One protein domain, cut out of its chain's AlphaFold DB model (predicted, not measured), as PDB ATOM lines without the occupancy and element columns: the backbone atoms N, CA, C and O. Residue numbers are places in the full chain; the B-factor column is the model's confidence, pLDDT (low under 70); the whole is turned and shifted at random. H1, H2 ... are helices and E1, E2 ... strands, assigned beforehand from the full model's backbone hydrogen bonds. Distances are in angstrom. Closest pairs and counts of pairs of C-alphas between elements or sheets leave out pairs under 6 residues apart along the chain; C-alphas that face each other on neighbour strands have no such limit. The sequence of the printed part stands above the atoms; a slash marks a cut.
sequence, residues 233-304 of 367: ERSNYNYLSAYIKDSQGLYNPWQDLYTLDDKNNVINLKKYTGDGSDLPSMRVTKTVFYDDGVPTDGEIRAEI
ATOM      1  N   GLU A 233     -38.310  45.884  -4.853       53.88
ATOM      2  CA  GLU A 233     -37.279  46.221  -5.845       53.88
ATOM      3  C   GLU A 233     -35.985  45.405  -5.716       53.88
ATOM      4  O   GLU A 233     -35.338  45.133  -6.731       53.88
ATOM      5  N   ARG A 234     -35.572  45.024  -4.503       52.91
ATOM      6  CA  ARG A 234     -34.333  44.249  -4.257       52.91
ATOM      7  C   ARG A 234     -34.613  42.870  -3.676       52.91
ATOM      8  O   ARG A 234     -33.940  41.908  -4.014       52.91
ATOM      9  N   SER A 235     -35.613  42.776  -2.814       49.16
ATOM     10  CA  SER A 235     -35.797  41.655  -1.895       49.16
ATOM     11  C   SER A 235     -36.773  40.593  -2.400       49.16
ATOM     12  O   SER A 235     -36.793  39.484  -1.881       49.16
ATOM     13  N   ASN A 236     -37.479  40.847  -3.502       53.38
ATOM     14  CA  ASN A 236     -38.059  39.744  -4.256       53.38
ATOM     15  C   ASN A 236     -36.992  38.882  -4.923       53.38
ATOM     16  O   ASN A 236     -37.367  37.898  -5.530       53.38
ATOM     17  N   TYR A 237     -35.699  39.223  -4.868       71.56
ATOM     18  CA  TYR A 237     -34.690  38.529  -5.646       71.56
ATOM     19  C   TYR A 237     -33.445  38.216  -4.819       71.56
ATOM     20  O   TYR A 237     -32.740  39.097  -4.338       71.56
ATOM     21  N   ASN A 238     -33.136  36.933  -4.706       79.50
ATOM     22  CA  ASN A 238     -31.881  36.434  -4.137       79.50
ATOM     23  C   ASN A 238     -30.946  35.888  -5.227       79.50
ATOM     24  O   ASN A 238     -29.925  35.251  -4.956       79.50
ATOM     25  N   TYR A 239     -31.314  36.143  -6.482       87.31
ATOM     26  CA  TYR A 239     -30.642  35.641  -7.658       87.31
ATOM     27  C   TYR A 239     -30.633  36.692  -8.759       87.31
ATOM     28  O   TYR A 239     -31.661  37.294  -9.070       87.31
ATOM     29  N   LEU A 240     -29.473  36.906  -9.366       90.88
ATOM     30  CA  LEU A 240     -29.256  37.916 -10.389       90.88
ATOM     31  C   LEU A 240     -28.884  37.243 -11.709       90.88
ATOM     32  O   LEU A 240     -27.903  36.509 -11.785       90.88
ATOM     33  N   SER A 241     -29.660  37.522 -12.751       92.19
ATOM     34  CA  SER A 241     -29.377  37.166 -14.139       92.19
ATOM     35  C   SER A 241     -28.852  38.399 -14.869       92.19
ATOM     36  O   SER A 241     -29.631  39.262 -15.277       92.19
ATOM     37  N   ALA A 242     -27.535  38.502 -15.004       91.19
ATOM     38  CA  ALA A 242     -26.851  39.663 -15.551       91.19
ATOM     39  C   ALA A 242     -26.498  39.474 -17.031       91.19
ATOM     40  O   ALA A 242     -25.697  38.613 -17.387       91.19
ATOM     41  N   TYR A 243     -27.062  40.320 -17.887       90.00
ATOM     42  CA  TYR A 243     -26.629  40.501 -19.268       90.00
ATOM     43  C   TYR A 243     -25.561  41.587 -19.304       90.00
ATOM     44  O   TYR A 243     -25.805  42.715 -18.879       90.00
ATOM     45  N   ILE A 244     -24.375  41.247 -19.793       88.69
ATOM     46  CA  ILE A 244     -23.227  42.151 -19.806       88.69
ATOM     47  C   ILE A 244     -22.946  42.533 -21.255       88.69
ATOM     48  O   ILE A 244     -22.860  41.660 -22.127       88.69
ATOM     49  N   LYS A 245     -22.862  43.838 -21.506       86.50
ATOM     50  CA  LYS A 245     -22.534  44.396 -22.811       86.50
ATOM     51  C   LYS A 245     -21.062  44.121 -23.129       86.50
ATOM     52  O   LYS A 245     -20.189  44.295 -22.279       86.50
ATOM     53  N   ASP A 246     -20.803  43.628 -24.332       83.25
ATOM     54  CA  ASP A 246     -19.462  43.383 -24.847       83.25
ATOM     55  C   ASP A 246     -18.808  44.674 -25.368       83.25
ATOM     56  O   ASP A 246     -19.400  45.757 -25.368       83.25
ATOM     57  N   SER A 247     -17.556  44.571 -25.818       83.50
ATOM     58  CA  SER A 247     -16.810  45.720 -26.345       83.50
ATOM     59  C   SER A 247     -17.352  46.244 -27.680       83.50
ATOM     60  O   SER A 247     -16.955  47.324 -28.113       83.50
ATOM     61  N   GLN A 248     -18.253  45.506 -28.329       83.25
ATOM     62  CA  GLN A 248     -18.954  45.879 -29.554       83.25
ATOM     63  C   GLN A 248     -20.298  46.565 -29.262       83.25
ATOM     64  O   GLN A 248     -20.986  46.986 -30.193       83.25
ATOM     65  N   GLY A 249     -20.663  46.714 -27.986       80.88
ATOM     66  CA  GLY A 249     -21.889  47.373 -27.560       80.88
ATOM     67  C   GLY A 249     -23.123  46.466 -27.555       80.88
ATOM     68  O   GLY A 249     -24.237  46.971 -27.397       80.88
ATOM     69  N   LEU A 250     -22.953  45.150 -27.706       84.44
ATOM     70  CA  LEU A 250     -24.034  44.165 -27.734       84.44
ATOM     71  C   LEU A 250     -24.084  43.379 -26.423       84.44
ATOM     72  O   LEU A 250     -23.062  43.017 -25.852       84.44
ATOM     73  N   TYR A 251     -25.282  43.084 -25.924       84.31
ATOM     74  CA  TYR A 251     -25.408  42.197 -24.768       84.31
ATOM     75  C   TYR A 251     -25.109  40.755 -25.170       84.31
ATOM     76  O   TYR A 251     -25.686  40.247 -26.134       84.31
ATOM     77  N   ASN A 252     -24.249  40.084 -24.401       80.06
ATOM     78  CA  ASN A 252     -23.990  38.661 -24.595       80.06
ATOM     79  C   ASN A 252     -25.316  37.881 -24.485       80.06
ATOM     80  O   ASN A 252     -26.042  38.080 -23.508       80.06
ATOM     81  N   PRO A 253     -25.648  36.984 -25.434       80.50
ATOM     82  CA  PRO A 253     -26.864  36.175 -25.347       80.50
ATOM     83  C   PRO A 253     -26.905  35.283 -24.097       80.50
ATOM     84  O   PRO A 253     -27.987  34.872 -23.679       80.50
ATOM     85  N   TRP A 254     -25.748  34.999 -23.491       84.00
ATOM     86  CA  TRP A 254     -25.625  34.231 -22.259       84.00
ATOM     87  C   TRP A 254     -25.440  35.143 -21.051       84.00
ATOM     88  O   TRP A 254     -24.476  35.901 -20.956       84.00
ATOM     89  N   GLN A 255     -26.326  34.985 -20.077       88.44
ATOM     90  CA  GLN A 255     -26.260  35.675 -18.801       88.44
ATOM     91  C   GLN A 255     -25.147  35.126 -17.894       88.44
ATOM     92  O   GLN A 255     -24.833  33.925 -17.895       88.44
ATOM     93  N   ASP A 256     -24.582  36.001 -17.070       91.94
ATOM     94  CA  ASP A 256     -23.877  35.621 -15.851       91.94
ATOM     95  C   ASP A 256     -24.863  35.556 -14.687       91.94
ATOM     96  O   ASP A 256     -25.791  36.357 -14.581       91.94
ATOM     97  N   LEU A 257     -24.691  34.547 -13.836       94.06
ATOM     98  CA  LEU A 257     -25.638  34.225 -12.779       94.06
ATOM     99  C   LEU A 257     -24.972  34.403 -11.424       94.06
ATOM    100  O   LEU A 257     -23.951  33.765 -11.152       94.06
ATOM    101  N   TYR A 258     -25.575  35.236 -10.581       94.38
ATOM    102  CA  TYR A 258     -25.060  35.534  -9.251       94.38
ATOM    103  C   TYR A 258     -26.095  35.258  -8.164       94.38
ATOM    104  O   TYR A 258     -27.297  35.405  -8.379       94.38
ATOM    105  N   THR A 259     -25.621  34.884  -6.982       92.25
ATOM    106  CA  THR A 259     -26.417  34.791  -5.751       92.25
ATOM    107  C   THR A 259     -25.565  35.217  -4.553       92.25
ATOM    108  O   THR A 259     -24.418  35.633  -4.734       92.25
ATOM    109  N   LEU A 260     -26.125  35.147  -3.349       89.62
ATOM    110  CA  LEU A 260     -25.421  35.412  -2.100       89.62
ATOM    111  C   LEU A 260     -25.409  34.129  -1.267       89.62
ATOM    112  O   LEU A 260     -26.473  33.544  -1.080       89.62
ATOM    113  N   ASP A 261     -24.235  33.694  -0.800       88.06
ATOM    114  CA  ASP A 261     -24.136  32.592   0.179       88.06
ATOM    115  C   ASP A 261     -24.670  33.028   1.551       88.06
ATOM    116  O   ASP A 261     -25.029  34.189   1.708       88.06
ATOM    117  N   ASP A 262     -24.701  32.141   2.547       81.19
ATOM    118  CA  ASP A 262     -25.134  32.385   3.936       81.19
ATOM    119  C   ASP A 262     -24.296  33.431   4.705       81.19
ATOM    120  O   ASP A 262     -24.760  34.007   5.694       81.19
ATOM    121  N   LYS A 263     -23.113  33.778   4.193       82.44
ATOM    122  CA  LYS A 263     -22.203  34.809   4.717       82.44
ATOM    123  C   LYS A 263     -22.264  36.124   3.941       82.44
ATOM    124  O   LYS A 263     -21.489  37.035   4.235       82.44
ATOM    125  N   ASN A 264     -23.207  36.262   3.008       77.81
ATOM    126  CA  ASN A 264     -23.433  37.447   2.179       77.81
ATOM    127  C   ASN A 264     -22.298  37.727   1.169       77.81
ATOM    128  O   ASN A 264     -22.118  38.859   0.694       77.81
ATOM    129  N   ASN A 265     -21.523  36.699   0.822       88.88
ATOM    130  CA  ASN A 265     -20.548  36.757  -0.257       88.88
ATOM    131  C   ASN A 265     -21.253  36.594  -1.598       88.88
ATOM    132  O   ASN A 265     -22.198  35.822  -1.738       88.88
ATOM    133  N   VAL A 266     -20.766  37.308  -2.610       91.56
ATOM    134  CA  VAL A 266     -21.281  37.181  -3.972       91.56
ATOM    135  C   VAL A 266     -20.733  35.912  -4.605       91.56
ATOM    136  O   VAL A 266     -19.525  35.737  -4.744       91.56
ATOM    137  N   ILE A 267     -21.641  35.044  -5.033       94.88
ATOM    138  CA  ILE A 267     -21.319  33.773  -5.667       94.88
ATOM    139  C   ILE A 267     -21.632  33.863  -7.154       94.88
ATOM    140  O   ILE A 267     -22.792  34.001  -7.538       94.88
ATOM    141  N   ASN A 268     -20.609  33.733  -8.001       94.19
ATOM    142  CA  ASN A 268     -20.806  33.474  -9.426       94.19
ATOM    143  C   ASN A 268     -21.080  31.980  -9.626       94.19
ATOM    144  O   ASN A 268     -20.201  31.137  -9.445       94.19
ATOM    145  N   LEU A 269     -22.294  31.656 -10.051       92.25
ATOM    146  CA  LEU A 269     -22.777  30.280 -10.100       92.25
ATOM    147  C   LEU A 269     -22.156  29.437 -11.206       92.25
ATOM    148  O   LEU A 269     -22.187  28.216 -11.112       92.25
ATOM    149  N   LYS A 270     -21.535  30.053 -12.219       89.44
ATOM    150  CA  LYS A 270     -20.722  29.308 -13.194       89.44
ATOM    151  C   LYS A 270     -19.441  28.748 -12.565       89.44
ATOM    152  O   LYS A 270     -18.868  27.811 -13.107       89.44
ATOM    153  N   LYS A 271     -18.975  29.341 -11.459       91.69
ATOM    154  CA  LYS A 271     -17.725  28.985 -10.763       91.69
ATOM    155  C   LYS A 271     -17.956  28.342  -9.394       91.69
ATOM    156  O   LYS A 271     -16.990  28.021  -8.712       91.69
ATOM    157  N   TYR A 272     -19.209  28.201  -8.976       94.38
ATOM    158  CA  TYR A 272     -19.560  27.658  -7.673       94.38
ATOM    159  C   TYR A 272     -19.335  26.141  -7.637       94.38
ATOM    160  O   TYR A 272     -19.756  25.427  -8.546       94.38
ATOM    161  N   THR A 273     -18.662  25.659  -6.590       94.38
ATOM    162  CA  THR A 273     -18.278  24.245  -6.423       94.38
ATOM    163  C   THR A 273     -18.814  23.611  -5.135       94.38
ATOM    164  O   THR A 273     -18.408  22.499  -4.807       94.38
ATOM    165  N   GLY A 274     -19.649  24.321  -4.369       92.12
ATOM    166  CA  GLY A 274     -20.262  23.793  -3.146       92.12
ATOM    167  C   GLY A 274     -21.454  22.872  -3.430       92.12
ATOM    168  O   GLY A 274     -21.803  22.616  -4.584       92.12
ATOM    169  N   ASP A 275     -22.079  22.364  -2.370       92.12
ATOM    170  CA  ASP A 275     -23.212  21.429  -2.446       92.12
ATOM    171  C   ASP A 275     -24.591  22.115  -2.468       92.12
ATOM    172  O   ASP A 275     -25.618  21.450  -2.610       92.12
ATOM    173  N   GLY A 276     -24.617  23.445  -2.368       88.12
ATOM    174  CA  GLY A 276     -25.815  24.278  -2.364       88.12
ATOM    175  C   GLY A 276     -26.449  24.483  -0.988       88.12
ATOM    176  O   GLY A 276     -27.440  25.203  -0.909       88.12
ATOM    177  N   SER A 277     -25.912  23.885   0.081       88.88
ATOM    178  CA  SER A 277     -26.456  24.030   1.443       88.88
ATOM    179  C   SER A 277     -26.245  25.424   2.046       88.88
ATOM    180  O   SER A 277     -27.018  25.847   2.902       88.88
ATOM    181  N   ASP A 278     -25.236  26.145   1.562       87.19
ATOM    182  CA  ASP A 278     -24.895  27.529   1.901       87.19
ATOM    183  C   ASP A 278     -25.611  28.563   1.015       87.19
ATOM    184  O   ASP A 278     -25.407  29.763   1.189       87.19
ATOM    185  N   LEU A 279     -26.443  28.134   0.059       87.06
ATOM    186  CA  LEU A 279     -27.180  29.017  -0.849       87.06
ATOM    187  C   LEU A 279     -28.667  29.132  -0.457       87.06
ATOM    188  O   LEU A 279     -29.199  28.273   0.250       87.06
ATOM    189  N   PRO A 280     -29.393  30.160  -0.943       77.94
ATOM    190  CA  PRO A 280     -30.820  30.296  -0.681       77.94
ATOM    191  C   PRO A 280     -31.617  29.067  -1.145       77.94
ATOM    192  O   PRO A 280     -31.506  28.630  -2.292       77.94
ATOM    193  N   SER A 281     -32.483  28.553  -0.268       71.56
ATOM    194  CA  SER A 281     -33.290  27.345  -0.510       71.56
ATOM    195  C   SER A 281     -34.318  27.489  -1.640       71.56
ATOM    196  O   SER A 281     -34.751  26.496  -2.222       71.56
ATOM    197  N   MET A 282     -34.698  28.723  -1.973       70.25
ATOM    198  CA  MET A 282     -35.557  29.063  -3.103       70.25
ATOM    199  C   MET A 282     -34.886  30.144  -3.940       70.25
ATOM    200  O   MET A 282     -34.354  31.104  -3.393       70.25
ATOM    201  N   ARG A 283     -34.958  30.022  -5.268       80.62
ATOM    202  CA  ARG A 283     -34.441  31.025  -6.200       80.62
ATOM    203  C   ARG A 283     -35.541  31.981  -6.628       80.62
ATOM    204  O   ARG A 283     -36.561  31.537  -7.149       80.62
ATOM    205  N   VAL A 284     -35.278  33.278  -6.531       75.06
ATOM    206  CA  VAL A 284     -36.110  34.294  -7.172       75.06
ATOM    207  C   VAL A 284     -35.218  35.251  -7.953       75.06
ATOM    208  O   VAL A 284     -34.301  35.861  -7.406       75.06
ATOM    209  N   THR A 285     -35.447  35.316  -9.265       83.62
ATOM    210  CA  THR A 285     -34.491  35.883 -10.227       83.62
ATOM    211  C   THR A 285     -34.852  37.290 -10.667       83.62
ATOM    212  O   THR A 285     -35.928  37.508 -11.223       83.62
ATOM    213  N   LYS A 286     -33.903  38.218 -10.521       84.56
ATOM    214  CA  LYS A 286     -33.914  39.533 -11.160       84.56
ATOM    215  C   LYS A 286     -33.049  39.506 -12.405       84.56
ATOM    216  O   LYS A 286     -31.875  39.153 -12.329       84.56
ATOM    217  N   THR A 287     -33.579  39.953 -13.533       87.00
ATOM    218  CA  THR A 287     -32.754  40.199 -14.721       87.00
ATOM    219  C   THR A 287     -32.207  41.615 -14.680       87.00
ATOM    220  O   THR A 287     -32.961  42.550 -14.415       87.00
ATOM    221  N   VAL A 288     -30.922  41.808 -14.963       84.75
ATOM    222  CA  VAL A 288     -30.262  43.119 -15.049       84.75
ATOM    223  C   VAL A 288     -29.357  43.191 -16.271       84.75
ATOM    224  O   VAL A 288     -28.905  42.168 -16.775       84.75
ATOM    225  N   PHE A 289     -29.117  44.409 -16.740       84.06
ATOM    226  CA  PHE A 289     -28.286  44.705 -17.900       84.06
ATOM    227  C   PHE A 289     -27.171  45.651 -17.459       84.06
ATOM    228  O   PHE A 289     -27.465  46.645 -16.795       84.06
ATOM    229  N   TYR A 290     -25.919  45.324 -17.768       83.62
ATOM    230  CA  TYR A 290     -24.750  46.132 -17.428       83.62
ATOM    231  C   TYR A 290     -24.033  46.572 -18.699       83.62
ATOM    232  O   TYR A 290     -23.584  45.738 -19.486       83.62
ATOM    233  N   ASP A 291     -23.918  47.885 -18.866       79.12
ATOM    234  CA  ASP A 291     -23.289  48.512 -20.031       79.12
ATOM    235  C   ASP A 291     -21.771  48.629 -19.896       79.12
ATOM    236  O   ASP A 291     -21.052  48.561 -20.887       79.12
ATOM    237  N   ASP A 292     -21.290  48.748 -18.661       75.44
ATOM    238  CA  ASP A 292     -19.893  49.060 -18.349       75.44
ATOM    239  C   ASP A 292     -19.041  47.805 -18.070       75.44
ATOM    240  O   ASP A 292     -18.014  47.880 -17.392       75.44
ATOM    241  N   GLY A 293     -19.468  46.638 -18.559       78.50
ATOM    242  CA  GLY A 293     -18.788  45.361 -18.333       78.50
ATOM    243  C   GLY A 293     -19.261  44.603 -17.086       78.50
ATOM    244  O   GLY A 293     -20.401  44.739 -16.643       78.50
ATOM    245  N   VAL A 294     -18.401  43.717 -16.570       85.12
ATOM    246  CA  VAL A 294     -18.747  42.787 -15.479       85.12
ATOM    247  C   VAL A 294     -19.051  43.567 -14.193       85.12
ATOM    248  O   VAL A 294     -18.202  44.353 -13.766       85.12
ATOM    249  N   PRO A 295     -20.208  43.337 -13.543       86.62
ATOM    250  CA  PRO A 295     -20.559  44.043 -12.320       86.62
ATOM    251  C   PRO A 295     -19.657  43.640 -11.151       86.62
ATOM    252  O   PRO A 295     -19.265  42.481 -10.998       86.62
ATOM    253  N   THR A 296     -19.367  44.606 -10.290       86.88
ATOM    254  CA  THR A 296     -18.699  44.402  -9.005       86.88
ATOM    255  C   THR A 296     -19.628  43.735  -7.992       86.88
ATOM    256  O   THR A 296     -20.855  43.838  -8.067       86.88
ATOM    257  N   ASP A 297     -19.054  43.125  -6.954       85.62
ATOM    258  CA  ASP A 297     -19.838  42.542  -5.861       85.62
ATOM    259  C   ASP A 297     -20.752  43.564  -5.163       85.62
ATOM    260  O   ASP A 297     -21.820  43.218  -4.660       85.62
ATOM    261  N   GLY A 298     -20.330  44.832  -5.108       78.75
ATOM    262  CA  GLY A 298     -21.143  45.923  -4.573       78.75
ATOM    263  C   GLY A 298     -22.397  46.160  -5.412       78.75
ATOM    264  O   GLY A 298     -23.493  46.215  -4.858       78.75
ATOM    265  N   GLU A 299     -22.241  46.236  -6.736       79.81
ATOM    266  CA  GLU A 299     -23.351  46.386  -7.688       79.81
ATOM    267  C   GLU A 299     -24.306  45.193  -7.639       79.81
ATOM    268  O   GLU A 299     -25.519  45.374  -7.676       79.81
ATOM    269  N   ILE A 300     -23.784  43.974  -7.486       85.75
ATOM    270  CA  ILE A 300     -24.611  42.769  -7.344       85.75
ATOM    271  C   ILE A 300     -25.401  42.819  -6.033       85.75
ATOM    272  O   ILE A 300     -26.620  42.652  -6.038       85.75
ATOM    273  N   ARG A 301     -24.740  43.125  -4.908       81.06
ATOM    274  CA  ARG A 301     -25.410  43.270  -3.607       81.06
ATOM    275  C   ARG A 301     -26.433  44.399  -3.592       81.06
ATOM    276  O   ARG A 301     -27.344  44.336  -2.777       81.06
ATOM    277  N   ALA A 302     -26.330  45.411  -4.448       76.06
ATOM    278  CA  ALA A 302     -27.352  46.451  -4.560       76.06
ATOM    279  C   ALA A 302     -28.659  45.937  -5.193       76.06
ATOM    280  O   ALA A 302     -29.729  46.482  -4.923       76.06
ATOM    281  N   GLU A 303     -28.579  44.886  -6.010       79.12
ATOM    282  CA  GLU A 303     -29.694  44.384  -6.812       79.12
ATOM    283  C   GLU A 303     -30.383  43.146  -6.211       79.12
ATOM    284  O   GLU A 303     -31.561  42.936  -6.505       79.12
ATOM    285  N   ILE A 304     -29.689  42.373  -5.360       79.69
ATOM    286  CA  ILE A 304     -30.207  41.170  -4.673       79.69
ATOM    287  C   ILE A 304     -29.882  41.154  -3.167       79.69
ATOM    288  O   ILE A 304     -29.026  41.909  -2.695       79.69
TER     289      ILE A 304
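AT A GLANCE: This is residues 233 to 304 of the 367 residues of an uncharacterized protein of Lactococcus garvieae (UniProt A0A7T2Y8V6). Little regular structure is present: a twisted sheet of four short strands, with the short helix H1 packed on one face and a long loop, residues 269 to 284, joining the two edge strands. The 72 printed residues hold E1, E2, E3, E4 and H1 in chain order, 27 residues in all, mixed in class. The mixed sheet runs E3 E2 E1 E4; the whole is compact, radius of gyration of the C-alphas 12.3 A, spanning 39 by 28 by 19 A.

IN THESE COORDINATES: E1, residues 239 to 244, starts at C-alpha (-30.642, 35.641, -7.658) and is 15.7 A long. E2 is 256 to 260, E3 266 to 268, and E4, 285 to 290, 15.9 A. H1, 297 to 303, ends at C-alpha (-29.694, 44.384, -6.812).

HOW THE PARTS SIT: E1 and E4 are parallel, N 241 to O 286 being 2.8 A. E1, E2 and E3 form a meander, each strand the antiparallel neighbour of the one before; N 240 to O 258 is 2.8 A, N 267 to O 259 2.9 A. H1 is on the sheet at a height of 7.8 A; the C-alphas of Val 266 and Asp 297 are its closest to E3, 5.9 A. In H1, 2 of 3 O i to N i+4 pairs are within hydrogen-bond range.

THE WHOLE: The printed part has no cut. The links E1 to E2 and E3 to E4 are long. Residues 233 to 236 are under pLDDT 70.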